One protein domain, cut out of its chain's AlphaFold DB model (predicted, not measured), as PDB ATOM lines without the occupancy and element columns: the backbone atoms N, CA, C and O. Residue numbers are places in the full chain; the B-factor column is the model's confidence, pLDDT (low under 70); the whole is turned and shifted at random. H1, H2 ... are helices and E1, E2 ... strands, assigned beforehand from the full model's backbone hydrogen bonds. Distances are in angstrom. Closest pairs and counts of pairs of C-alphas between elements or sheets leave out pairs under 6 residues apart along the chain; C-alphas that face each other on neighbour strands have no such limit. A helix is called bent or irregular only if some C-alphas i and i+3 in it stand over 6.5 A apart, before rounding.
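Overview. This is residues 14 to 92 of the 92 residues of an uncharacterized protein of Leuconostoc lactis (UniProt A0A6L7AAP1). A two-stranded antiparallel hairpin, E1 and E2, has helix H1 packed across its E2 strand, and a second helix, H2, packs crosswise on H1; from the far end of E2 a long tail of loop, residues 71 to 92, runs away from this body, sticks out at residues 77 to 82 and folds back until residues 89 to 90 pair with E2. The hairpin and the tail together make the length of an elongated model, with spans of 44 by 28 by 22 A. The printed part has 79 residues, with two named helices and two named strands in the order H1, H2, E1, E2; the class is mixed, helices and strands, with under half of the residues in named elements. It is only just compact, close to loose, with a radius of gyration of the C-alphas of 13.7 A.

Arrangement. E1, residues 54 to 60, and E2, residues 63 to 70, form a hairpin and run antiparallel, with 157 degrees between their directions. C-alphas 55 and 69 face each other at 4.3 A; N 56 and O 68, 2.7 A, and N 58 and O 66, 2.9 A, are within hydrogen-bond range. Residues 68 to 69 of E2 also pair, antiparallel, with residues 89 to 90. H1, residues 14 to 26, has 6 pairs of C-alphas within 8 A with E2, the closest those of Glu 19 and Leu 64, 7.6 A. H1 and E1 are apart, but only just, at 8.4 A. H1 touches H2, residues 40 to 49, with its residues 17 to 21 alone; the closest C-alphas are those of Pro 18 and Val 40, 6.1 A. The lines of H1 and H2 are about perpendicular, at 76 degrees. H2 and E2 are apart. In H2 every O i to N i+4 pair is within hydrogen-bond range; in H1, 7 of 9 are.

Along the chain. E1 is 19.6 A long from C-alpha 54 to C-alpha 60, and E2 is 21.6 A long, ending at C-alpha 70 at (32.531, 42.093, -23.846). H1 begins at C-alpha 14 at (26.542, 26.276, -24.025) and is 19.5 A long; it is irregular, with C-alphas 15 and 18 7.2 A apart. H2 is 14.3 A long and begins at C-alpha 40 at (23.385, 27.406, -15.229).

Size, cuts and confidence. The two C-alphas farthest apart are those of His 61 and Asp 80, 45.2 A. The printed part has no cut. The link from H1 to H2, 13 residues, is long; those from H2 to E1 and from E1 to E2 are tight. The mean pLDDT of the printed part is 76.1; residues 51, 53 and 72 to 92 are under 70.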
ATOM      1  N   LEU A  14      27.491  26.745 -25.046       91.19
ATOM      2  CA  LEU A  14      26.542  26.276 -24.025       91.19
ATOM      3  C   LEU A  14      27.078  25.093 -23.202       91.19
ATOM      4  O   LEU A  14      26.747  24.965 -22.026       91.19
ATOM      5  N   ALA A  15      27.928  24.244 -23.790       95.38
ATOM      6  CA  ALA A  15      28.514  23.105 -23.087       95.38
ATOM      7  C   ALA A  15      29.510  23.521 -21.987       95.38
ATOM      8  O   ALA A  15      29.742  22.747 -21.060       95.38
ATOM      9  N   ASP A  16      30.064  24.737 -22.053       95.31
ATOM     10  CA  ASP A  16      31.023  25.250 -21.068       95.31
ATOM     11  C   ASP A  16      30.345  25.828 -19.816       95.31
ATOM     12  O   ASP A  16      30.997  26.030 -18.788       95.31
ATOM     13  N   TYR A  17      29.036  26.097 -19.870       95.06
ATOM     14  CA  TYR A  17      28.313  26.811 -18.811       95.06
ATOM     15  C   TYR A  17      28.448  26.165 -17.425       95.06
ATOM     16  O   TYR A  17      28.702  26.902 -16.468       95.06
ATOM     17  N   PRO A  18      28.353  24.829 -17.265       97.25
ATOM     18  CA  PRO A  18      28.546  24.204 -15.960       97.25
ATOM     19  C   PRO A  18      29.926  24.490 -15.347       97.25
ATOM     20  O   PRO A  18      30.027  24.744 -14.147       97.25
ATOM     21  N   GLU A  19      30.991  24.489 -16.155       96.94
ATOM     22  CA  GLU A  19      32.352  24.751 -15.672       96.94
ATOM     23  C   GLU A  19      32.548  26.232 -15.310       96.94
ATOM     24  O   GLU A  19      33.156  26.541 -14.282       96.94
ATOM     25  N   ILE A  20      31.977  27.150 -16.100       95.44
ATOM     26  CA  ILE A  20      31.983  28.595 -15.818       95.44
ATOM     27  C   ILE A  20      31.265  28.885 -14.496       95.44
ATOM     28  O   ILE A  20      31.809  29.566 -13.624       95.44
ATOM     29  N   VAL A  21      30.065  28.330 -14.315       95.00
ATOM     30  CA  VAL A  21      29.270  28.491 -13.092       95.00
ATOM     31  C   VAL A  21      30.012  27.934 -11.880       95.00
ATOM     32  O   VAL A  21      30.056  28.583 -10.833       95.00
ATOM     33  N   ALA A  22      30.659  26.774 -12.012       95.56
ATOM     34  CA  ALA A  22      31.476  26.210 -10.942       95.56
ATOM     35  C   ALA A  22      32.639  27.138 -10.554       95.56
ATOM     36  O   ALA A  22      32.878  27.361  -9.363       95.56
ATOM     37  N   LEU A  23      33.333  27.724 -11.538       94.38
ATOM     38  CA  LEU A  23      34.391  28.708 -11.293       94.38
ATOM     39  C   LEU A  23      33.843  29.953 -10.581       94.38
ATOM     40  O   LEU A  23      34.437  30.423  -9.609       94.38
ATOM     41  N   PHE A  24      32.707  30.476 -11.037       93.25
ATOM     42  CA  PHE A  24      32.097  31.683 -10.483       93.25
ATOM     43  C   PHE A  24      31.610  31.483  -9.054       93.25
ATOM     44  O   PHE A  24      31.899  32.322  -8.205       93.25
ATOM     45  N   ASN A  25      30.960  30.358  -8.761       92.75
ATOM     46  CA  ASN A  25      30.533  30.016  -7.406       92.75
ATOM     47  C   ASN A  25      31.729  29.808  -6.473       92.75
ATOM     48  O   ASN A  25      31.749  30.347  -5.366       92.75
ATOM     49  N   LYS A  26      32.768  29.093  -6.929       92.19
ATOM     50  CA  LYS A  26      33.997  28.880  -6.149       92.19
ATOM     51  C   LYS A  26      34.657  30.201  -5.746       92.19
ATOM     52  O   LYS A  26      35.100  30.338  -4.608       92.19
ATOM     53  N   ASN A  27      34.721  31.154  -6.675       89.69
ATOM     54  CA  ASN A  27      35.342  32.462  -6.456       89.69
ATOM     55  C   ASN A  27      34.349  33.526  -5.958       89.69
ATOM     56  O   ASN A  27      34.738  34.670  -5.748       89.69
ATOM     57  N   LYS A  28      33.080  33.153  -5.758       87.38
ATOM     58  CA  LYS A  28      31.985  34.034  -5.341       87.38
ATOM     59  C   LYS A  28      31.854  35.301  -6.204       87.38
ATOM     60  O   LYS A  28      31.647  36.394  -5.679       87.38
ATOM     61  N   VAL A  29      31.982  35.142  -7.521       86.00
ATOM     62  CA  VAL A  29      31.908  36.223  -8.521       86.00
ATOM     63  C   VAL A  29      30.534  36.893  -8.528       86.00
ATOM     64  O   VAL A  29      30.436  38.116  -8.528       86.00
ATOM     65  N   TYR A  30      29.477  36.082  -8.524       81.94
ATOM     66  CA  TYR A  30      28.096  36.526  -8.389       81.94
ATOM     67  C   TYR A  30      27.541  35.925  -7.103       81.94
ATOM     68  O   TYR A  30      27.667  34.721  -6.880       81.94
ATOM     69  N   GLN A  31      26.989  36.771  -6.236       79.69
ATOM     70  CA  GLN A  31      26.446  36.367  -4.944       79.69
ATOM     71  C   GLN A  31      25.013  36.868  -4.854       79.69
ATOM     72  O   GLN A  31      24.771  38.075  -4.919       79.69
ATOM     73  N   PHE A  32      24.071  35.940  -4.717       77.62
ATOM     74  CA  PHE A  32      22.695  36.293  -4.411       77.62
ATOM     75  C   PHE A  32      22.558  36.624  -2.922       77.62
ATOM     76  O   PHE A  32      23.266  36.078  -2.074       77.62
ATOM     77  N   LEU A  33      21.651  37.549  -2.601       78.44
ATOM     78  CA  LEU A  33      21.426  38.018  -1.227       78.44
ATOM     79  C   LEU A  33      20.901  36.914  -0.298       78.44
ATOM     80  O   LEU A  33      21.085  36.990   0.913       78.44
ATOM     81  N   ASP A  34      20.259  35.898  -0.869       83.31
ATOM     82  CA  ASP A  34      19.765  34.712  -0.169       83.31
ATOM     83  C   ASP A  34      20.856  33.647   0.063       83.31
ATOM     84  O   ASP A  34      20.607  32.642   0.726       83.31
ATOM     85  N   GLY A  35      22.072  33.870  -0.449       80.25
ATOM     86  CA  GLY A  35      23.198  32.950  -0.334       80.25
ATOM     87  C   GLY A  35      23.119  31.733  -1.256       80.25
ATOM     88  O   GLY A  35      23.996  30.869  -1.169       80.25
ATOM     89  N   ASN A  36      22.118  31.653  -2.140       85.88
ATOM     90  CA  ASN A  36      22.041  30.573  -3.114       85.88
ATOM     91  C   ASN A  36      23.187  30.689  -4.137       85.88
ATOM     92  O   ASN A  36      23.576  31.798  -4.521       85.88
ATOM     93  N   PRO A  37      23.772  29.560  -4.576       90.31
ATOM     94  CA  PRO A  37      24.764  29.571  -5.642       90.31
ATOM     95  C   PRO A  37      24.115  29.931  -6.983       90.31
ATOM     96  O   PRO A  37      22.952  29.620  -7.224       90.31
ATOM     97  N   LEU A  38      24.903  30.519  -7.883       91.62
ATOM     98  CA  LEU A  38      24.515  30.740  -9.274       91.62
ATOM     99  C   LEU A  38      24.221  29.397  -9.955       91.62
ATOM    100  O   LEU A  38      25.053  28.487  -9.886       91.62
ATOM    101  N   SER A  39      23.083  29.273 -10.636       93.88
ATOM    102  CA  SER A  39      22.785  28.124 -11.496       93.88
ATOM    103  C   SER A  39      23.198  28.366 -12.956       93.88
ATOM    104  O   SER A  39      23.520  29.480 -13.371       93.88
ATOM    105  N   VAL A  40      23.184  27.303 -13.768       94.25
ATOM    106  CA  VAL A  40      23.385  27.406 -15.229       94.25
ATOM    107  C   VAL A  40      22.276  28.230 -15.887       94.25
ATOM    108  O   VAL A  40      22.555  28.989 -16.811       94.25
ATOM    109  N   GLU A  41      21.047  28.119 -15.389       89.75
ATOM    110  CA  GLU A  41      19.887  28.864 -15.888       89.75
ATOM    111  C   GLU A  41      20.020  30.361 -15.573       89.75
ATOM    112  O   GLU A  41      19.832  31.193 -16.460       89.75
ATOM    113  N   ASP A  42      20.454  30.712 -14.358       87.75
ATOM    114  CA  ASP A  42      20.727  32.105 -13.974       87.75
ATOM    115  C   ASP A  42      21.836  32.726 -14.828       87.75
ATOM    116  O   ASP A  42      21.762  33.892 -15.236       87.75
ATOM    117  N   PHE A  43      22.885  31.946 -15.108       90.38
ATOM    118  CA  PHE A  43      23.980  32.386 -15.961       90.38
ATOM    119  C   PHE A  43      23.512  32.601 -17.404       90.38
ATOM    120  O   PHE A  43      23.796  33.650 -17.977       90.38
ATOM    121  N   ASP A  44      22.738  31.676 -17.975       88.31
ATOM    122  CA  ASP A  44      22.170  31.819 -19.322       88.31
ATOM    123  C   ASP A  44      21.263  33.055 -19.445       88.31
ATOM    124  O   ASP A  44      21.403  33.846 -20.383       88.31
ATOM    125  N   LEU A  45      20.386  33.284 -18.461       82.50
ATOM    126  CA  LEU A  45      19.554  34.488 -18.395       82.50
ATOM    127  C   LEU A  45      20.410  35.756 -18.324       82.50
ATOM    128  O   LEU A  45      20.164  36.713 -19.058       82.50
ATOM    129  N   THR A  46      21.458  35.751 -17.500       81.75
ATOM    130  CA  THR A  46      22.402  36.872 -17.388       81.75
ATOM    131  C   THR A  46      23.082  37.174 -18.722       81.75
ATOM    132  O   THR A  46      23.207  38.340 -19.100       81.75
ATOM    133  N   MET A  47      23.512  36.140 -19.447       82.56
ATOM    134  CA  MET A  47      24.167  36.275 -20.749       82.56
ATOM    135  C   MET A  47      23.242  36.904 -21.798       82.56
ATOM    136  O   MET A  47      23.679  37.753 -22.576       82.56
ATOM    137  N   LYS A  48      21.954  36.542 -21.771       79.69
ATOM    138  CA  LYS A  48      20.920  37.127 -22.635       79.69
ATOM    139  C   LYS A  48      20.627  38.585 -22.276       79.69
ATOM    140  O   LYS A  48      20.635  39.431 -23.160       79.69
ATOM    141  N   VAL A  49      20.429  38.890 -20.989       71.62
ATOM    142  CA  VAL A  49      20.125  40.255 -20.507       71.62
ATOM    143  C   VAL A  49      21.273  41.225 -20.780       71.62
ATOM    144  O   VAL A  49      21.046  42.381 -21.122       71.62
ATOM    145  N   LYS A  50      22.521  40.772 -20.636       73.62
ATOM    146  CA  LYS A  50      23.708  41.607 -20.860       73.62
ATOM    147  C   LYS A  50      24.110  41.719 -22.340       73.62
ATOM    148  O   LYS A  50      25.172  42.274 -22.610       73.62
ATOM    149  N   GLU A  51      23.322  41.167 -23.269       67.44
ATOM    150  CA  GLU A  51      23.657  41.069 -24.700       67.44
ATOM    151  C   GLU A  51      25.126  40.665 -24.921       67.44
ATOM    152  O   GLU A  51      25.898  41.335 -25.621       67.44
ATOM    153  N   VAL A  52      25.572  39.609 -24.232       71.38
ATOM    154  CA  VAL A  52      26.983  39.224 -24.276       71.38
ATOM    155  C   VAL A  52      27.285  38.543 -25.607       71.38
ATOM    156  O   VAL A  52      27.051  37.351 -25.779       71.38
ATOM    157  N   ASN A  53      27.844  39.301 -26.548       67.25
ATOM    158  CA  ASN A  53      28.169  38.796 -27.884       67.25
ATOM    159  C   ASN A  53      29.501  38.028 -27.932       67.25
ATOM    160  O   ASN A  53      29.682  37.153 -28.777       67.25
ATOM    161  N   SER A  54      30.423  38.329 -27.013       80.44
ATOM    162  CA  SER A  54      31.764  37.741 -26.995       80.44
ATOM    163  C   SER A  54      32.178  37.400 -25.568       80.44
ATOM    164  O   SER A  54      32.636  38.271 -24.826       80.44
ATOM    165  N   PHE A  55      32.015  36.132 -25.190       88.94
ATOM    166  CA  PHE A  55      32.470  35.580 -23.915       88.94
ATOM    167  C   PHE A  55      33.575  34.563 -24.174       88.94
ATOM    168  O   PHE A  55      33.383  33.593 -24.902       88.94
ATOM    169  N   PHE A  56      34.734  34.800 -23.583       93.38
ATOM    170  CA  PHE A  56      35.957  34.046 -23.783       93.38
ATOM    171  C   PHE A  56      36.354  33.312 -22.509       93.38
ATOM    172  O   PHE A  56      36.264  33.842 -21.399       93.38
ATOM    173  N   LEU A  57      36.839  32.095 -22.691       94.31
ATOM    174  CA  LEU A  57      37.417  31.241 -21.671       94.31
ATOM    175  C   LEU A  57      38.928  31.401 -21.697       94.31
ATOM    176  O   LEU A  57      39.531  31.382 -22.767       94.31
ATOM    177  N   LEU A  58      39.537  31.533 -20.522       94.62
ATOM    178  CA  LEU A  58      40.984  31.496 -20.362       94.62
ATOM    179  C   LEU A  58      41.341  30.180 -19.683       94.62
ATOM    180  O   LEU A  58      40.980  29.945 -18.523       94.62
ATOM    181  N   ARG A  59      42.049  29.318 -20.409       94.12
ATOM    182  CA  ARG A  59      42.520  28.030 -19.910       94.12
ATOM    183  C   ARG A  59      44.034  28.018 -19.796       94.12
ATOM    184  O   ARG A  59      44.749  28.539 -20.645       94.12
ATOM    185  N   GLN A  60      44.527  27.371 -18.750       92.69
ATOM    186  CA  GLN A  60      45.942  27.051 -18.602       92.69
ATOM    187  C   GLN A  60      46.052  25.558 -18.303       92.69
ATOM    188  O   GLN A  60      45.397  25.056 -17.389       92.69
ATOM    189  N   HIS A  61      46.839  24.833 -19.101       90.88
ATOM    190  CA  HIS A  61      46.966  23.372 -18.996       90.88
ATOM    191  C   HIS A  61      45.603  22.638 -19.024       90.88
ATOM    192  O   HIS A  61      45.361  21.724 -18.241       90.88
ATOM    193  N   GLY A  62      44.680  23.080 -19.891       89.06
ATOM    194  CA  GLY A  62      43.328  22.512 -20.056       89.06
ATOM    195  C   GLY A  62      42.304  22.922 -18.989       89.06
ATOM    196  O   GLY A  62      41.101  22.759 -19.188       89.06
ATOM    197  N   LYS A  63      42.747  23.517 -17.879       91.56
ATOM    198  CA  LYS A  63      41.877  23.953 -16.784       91.56
ATOM    199  C   LYS A  63      41.363  25.366 -17.024       91.56
ATOM    200  O   LYS A  63      42.167  26.252 -17.306       91.56
ATOM    201  N   LEU A  64      40.060  25.596 -16.843       94.06
ATOM    202  CA  LEU A  64      39.500  26.946 -16.818       94.06
ATOM    203  C   LEU A  64      40.029  27.713 -15.600       94.06
ATOM    204  O   LEU A  64      39.838  27.293 -14.455       94.06
ATOM    205  N   ILE A  65      40.718  28.824 -15.855       92.94
ATOM    206  CA  ILE A  65      41.290  29.682 -14.809       92.94
ATOM    207  C   ILE A  65      40.617  31.050 -14.738       92.94
ATOM    208  O   ILE A  65      40.696  31.704 -13.707       92.94
ATOM    209  N   GLY A  66      39.931  31.462 -15.801       91.38
ATOM    210  CA  GLY A  66      39.269  32.752 -15.860       91.38
ATOM    211  C   GLY A  66      38.382  32.883 -17.085       91.38
ATOM    212  O   GLY A  66      38.322  32.001 -17.944       91.38
ATOM    213  N   THR A  67      37.699  34.015 -17.159       92.94
ATOM    214  CA  THR A  67      36.822  34.368 -18.274       92.94
ATOM    215  C   THR A  67      36.999  35.842 -18.608       92.94
ATOM    216  O   THR A  67      37.231  36.650 -17.710       92.94
ATOM    217  N   SER A  68      36.835  36.211 -19.871       89.31
ATOM    218  CA  SER A  68      36.781  37.605 -20.312       89.31
ATOM    219  C   SER A  68      35.549  37.797 -21.178       89.31
ATOM    220  O   SER A  68      35.263  36.955 -22.019       89.31
ATOM    221  N   ALA A  69      34.800  38.875 -20.982       84.94
ATOM    222  CA  ALA A  69      33.594  39.120 -21.756       84.94
ATOM    223  C   ALA A  69      33.487  40.582 -22.166       84.94
ATOM    224  O   ALA A  69      33.756  41.481 -21.369       84.94
ATOM    225  N   PHE A  70      33.022  40.800 -23.393       76.62
ATOM    226  CA  PHE A  70      32.531  42.093 -23.846       76.62
ATOM    227  C   PHE A  70      31.015  42.026 -23.878       76.62
ATOM    228  O   PHE A  70      30.431  41.215 -24.598       76.62
ATOM    229  N   PHE A  71      30.383  42.871 -23.076       71.88
ATOM    230  CA  PHE A  71      28.938  42.935 -22.981       71.88
ATOM    231  C   PHE A  71      28.475  44.381 -22.983       71.88
ATOM    232  O   PHE A  71      29.180  45.275 -22.508       71.88
ATOM    233  N   LYS A  72      27.289  44.610 -23.538       64.56
ATOM    234  CA  LYS A  72      26.655  45.919 -23.529       64.56
ATOM    235  C   LYS A  72      25.530  45.862 -22.512       64.56
ATOM    236  O   LYS A  72      24.548  45.158 -22.694       64.56
ATOM    237  N   PHE A  73      25.681  46.600 -21.421       58.09
ATOM    238  CA  PHE A  73      24.600  46.725 -20.457       58.09
ATOM    239  C   PHE A  73      23.596  47.752 -20.986       58.09
ATOM    240  O   PHE A  73      23.870  48.952 -20.991       58.09
ATOM    241  N   ILE A  74      22.466  47.274 -21.506       53.25
ATOM    242  CA  ILE A  74      21.385  48.121 -22.012       53.25
ATOM    243  C   ILE A  74      20.233  48.067 -21.010       53.25
ATOM    244  O   ILE A  74      19.561  47.053 -20.874       53.25
ATOM    245  N   THR A  75      19.982  49.172 -20.311       50.84
ATOM    246  CA  THR A  75      18.873  49.304 -19.353       50.84
ATOM    247  C   THR A  75      17.614  49.879 -19.986       50.84
ATOM    248  O   THR A  75      16.792  50.425 -19.263       50.84
ATOM    249  N   HIS A  76      17.441  49.793 -21.307       44.28
ATOM    250  CA  HIS A  76      16.388  50.524 -22.030       44.28
ATOM    251  C   HIS A  76      14.951  50.180 -21.572       44.28
ATOM    252  O   HIS A  76      14.021  50.907 -21.906       44.28
ATOM    253  N   GLU A  77      14.777  49.120 -20.770       41.53
ATOM    254  CA  GLU A  77      13.519  48.757 -20.097       41.53
ATOM    255  C   GLU A  77      13.582  48.783 -18.549       41.53
ATOM    256  O   GLU A  77      12.583  48.512 -17.889       41.53
ATOM    257  N   CYS A  78      14.724  49.143 -17.948       44.12
ATOM    258  CA  CYS A  78      14.936  49.162 -16.491       44.12
ATOM    259  C   CYS A  78      15.345  50.532 -15.911       44.12
ATOM    260  O   CYS A  78      15.104  50.754 -14.728       44.12
ATOM    261  N   LEU A  79      15.950  51.447 -16.683       44.47
ATOM    262  CA  LEU A  79      16.352  52.797 -16.244       44.47
ATOM    263  C   LEU A  79      16.321  53.791 -17.425       44.47
ATOM    264  O   LEU A  79      16.546  53.393 -18.564       44.47
ATOM    265  N   ASP A  80      16.047  55.065 -17.118       46.53
ATOM    266  CA  ASP A  80      15.972  56.231 -18.024       46.53
ATOM    267  C   ASP A  80      17.043  56.225 -19.146       46.53
ATOM    268  O   ASP A  80      18.219  55.941 -18.901       46.53
ATOM    269  N   LEU A  81      16.604  56.558 -20.370       44.56
ATOM    270  CA  LEU A  81      17.363  56.620 -21.627       44.56
ATOM    271  C   LEU A  81      18.708  57.366 -21.538       44.56
ATOM    272  O   LEU A  81      19.623  57.039 -22.295       44.56
ATOM    273  N   ASP A  82      18.850  58.330 -20.628       55.69
ATOM    274  CA  ASP A  82      20.057  59.159 -20.511       55.69
ATOM    275  C   ASP A  82      21.202  58.492 -19.716       55.69
ATOM    276  O   ASP A  82      22.281  59.067 -19.550       55.69
ATOM    277  N   SER A  83      21.009  57.259 -19.234       43.06
ATOM    278  CA  SER A  83      21.954  56.553 -18.356       43.06
ATOM    279  C   SER A  83      22.526  55.280 -18.994       43.06
ATOM    280  O   SER A  83      22.234  54.161 -18.577       43.06
ATOM    281  N   SER A  84      23.378  55.431 -20.015       39.91
ATOM    282  CA  SER A  84      24.153  54.314 -20.579       39.91
ATOM    283  C   SER A  84      25.470  54.120 -19.820       39.91
ATOM    284  O   SER A  84      26.329  54.999 -19.825       39.91
ATOM    285  N   PHE A  85      25.664  52.945 -19.211       45.53
ATOM    286  CA  PHE A  85      26.930  52.563 -18.578       45.53
ATOM    287  C   PHE A  85      27.571  51.390 -19.331       45.53
ATOM    288  O   PHE A  85      27.066  50.269 -19.317       45.53
ATOM    289  N   GLY A  86      28.706  51.644 -19.984       38.62
ATOM    290  CA  GLY A  86      29.586  50.598 -20.506       38.62
ATOM    291  C   GLY A  86      30.552  50.140 -19.415       38.62
ATOM    292  O   GLY A  86      31.280  50.960 -18.861       38.62
ATOM    293  N   GLY A  87      30.562  48.847 -19.096       41.78
ATOM    294  CA  GLY A  87      31.467  48.264 -18.108       41.78
ATOM    295  C   GLY A  87      32.222  47.069 -18.680       41.78
ATOM    296  O   GLY A  87      31.679  46.301 -19.468       41.78
ATOM    297  N   PHE A  88      33.474  46.904 -18.263       38.72
ATOM    298  CA  PHE A  88      34.267  45.694 -18.461       38.72
ATOM    299  C   PHE A  88      34.404  45.002 -17.102       38.72
ATOM    300  O   PHE A  88      34.751  45.647 -16.114       38.72
ATOM    301  N   LEU A  89      34.124  43.699 -17.029       43.19
ATOM    302  CA  LEU A  89      34.397  42.909 -15.828       43.19
ATOM    303  C   LEU A  89      35.634  42.049 -16.090       43.19
ATOM    304  O   LEU A  89      35.566  41.054 -16.807       43.19
ATOM    305  N   LEU A  90      36.767  42.462 -15.522       35.88
ATOM    306  CA  LEU A  90      37.968  41.639 -15.448       35.88
ATOM    307  C   LEU A  90      37.922  40.868 -14.125       35.88
ATOM    308  O   LEU A  90      37.958  41.482 -13.062       35.88
ATOM    309  N   ILE A  91      37.826  39.542 -14.188       39.97
ATOM    310  CA  ILE A  91      37.943  38.676 -13.009       39.97
ATOM    311  C   ILE A  91      39.301  37.982 -13.113       39.97
ATOM    312  O   ILE A  91      39.505  37.179 -14.025       39.97
ATOM    313  N   THR A  92      40.222  38.344 -12.217       31.22
ATOM    314  CA  THR A  92      41.579  37.778 -12.083       31.22
ATOM    315  C   THR A  92      41.667  36.812 -10.920       31.22
ATOM    316  O   THR A  92      41.123  37.177  -9.851       31.22
TER     317      THR A  92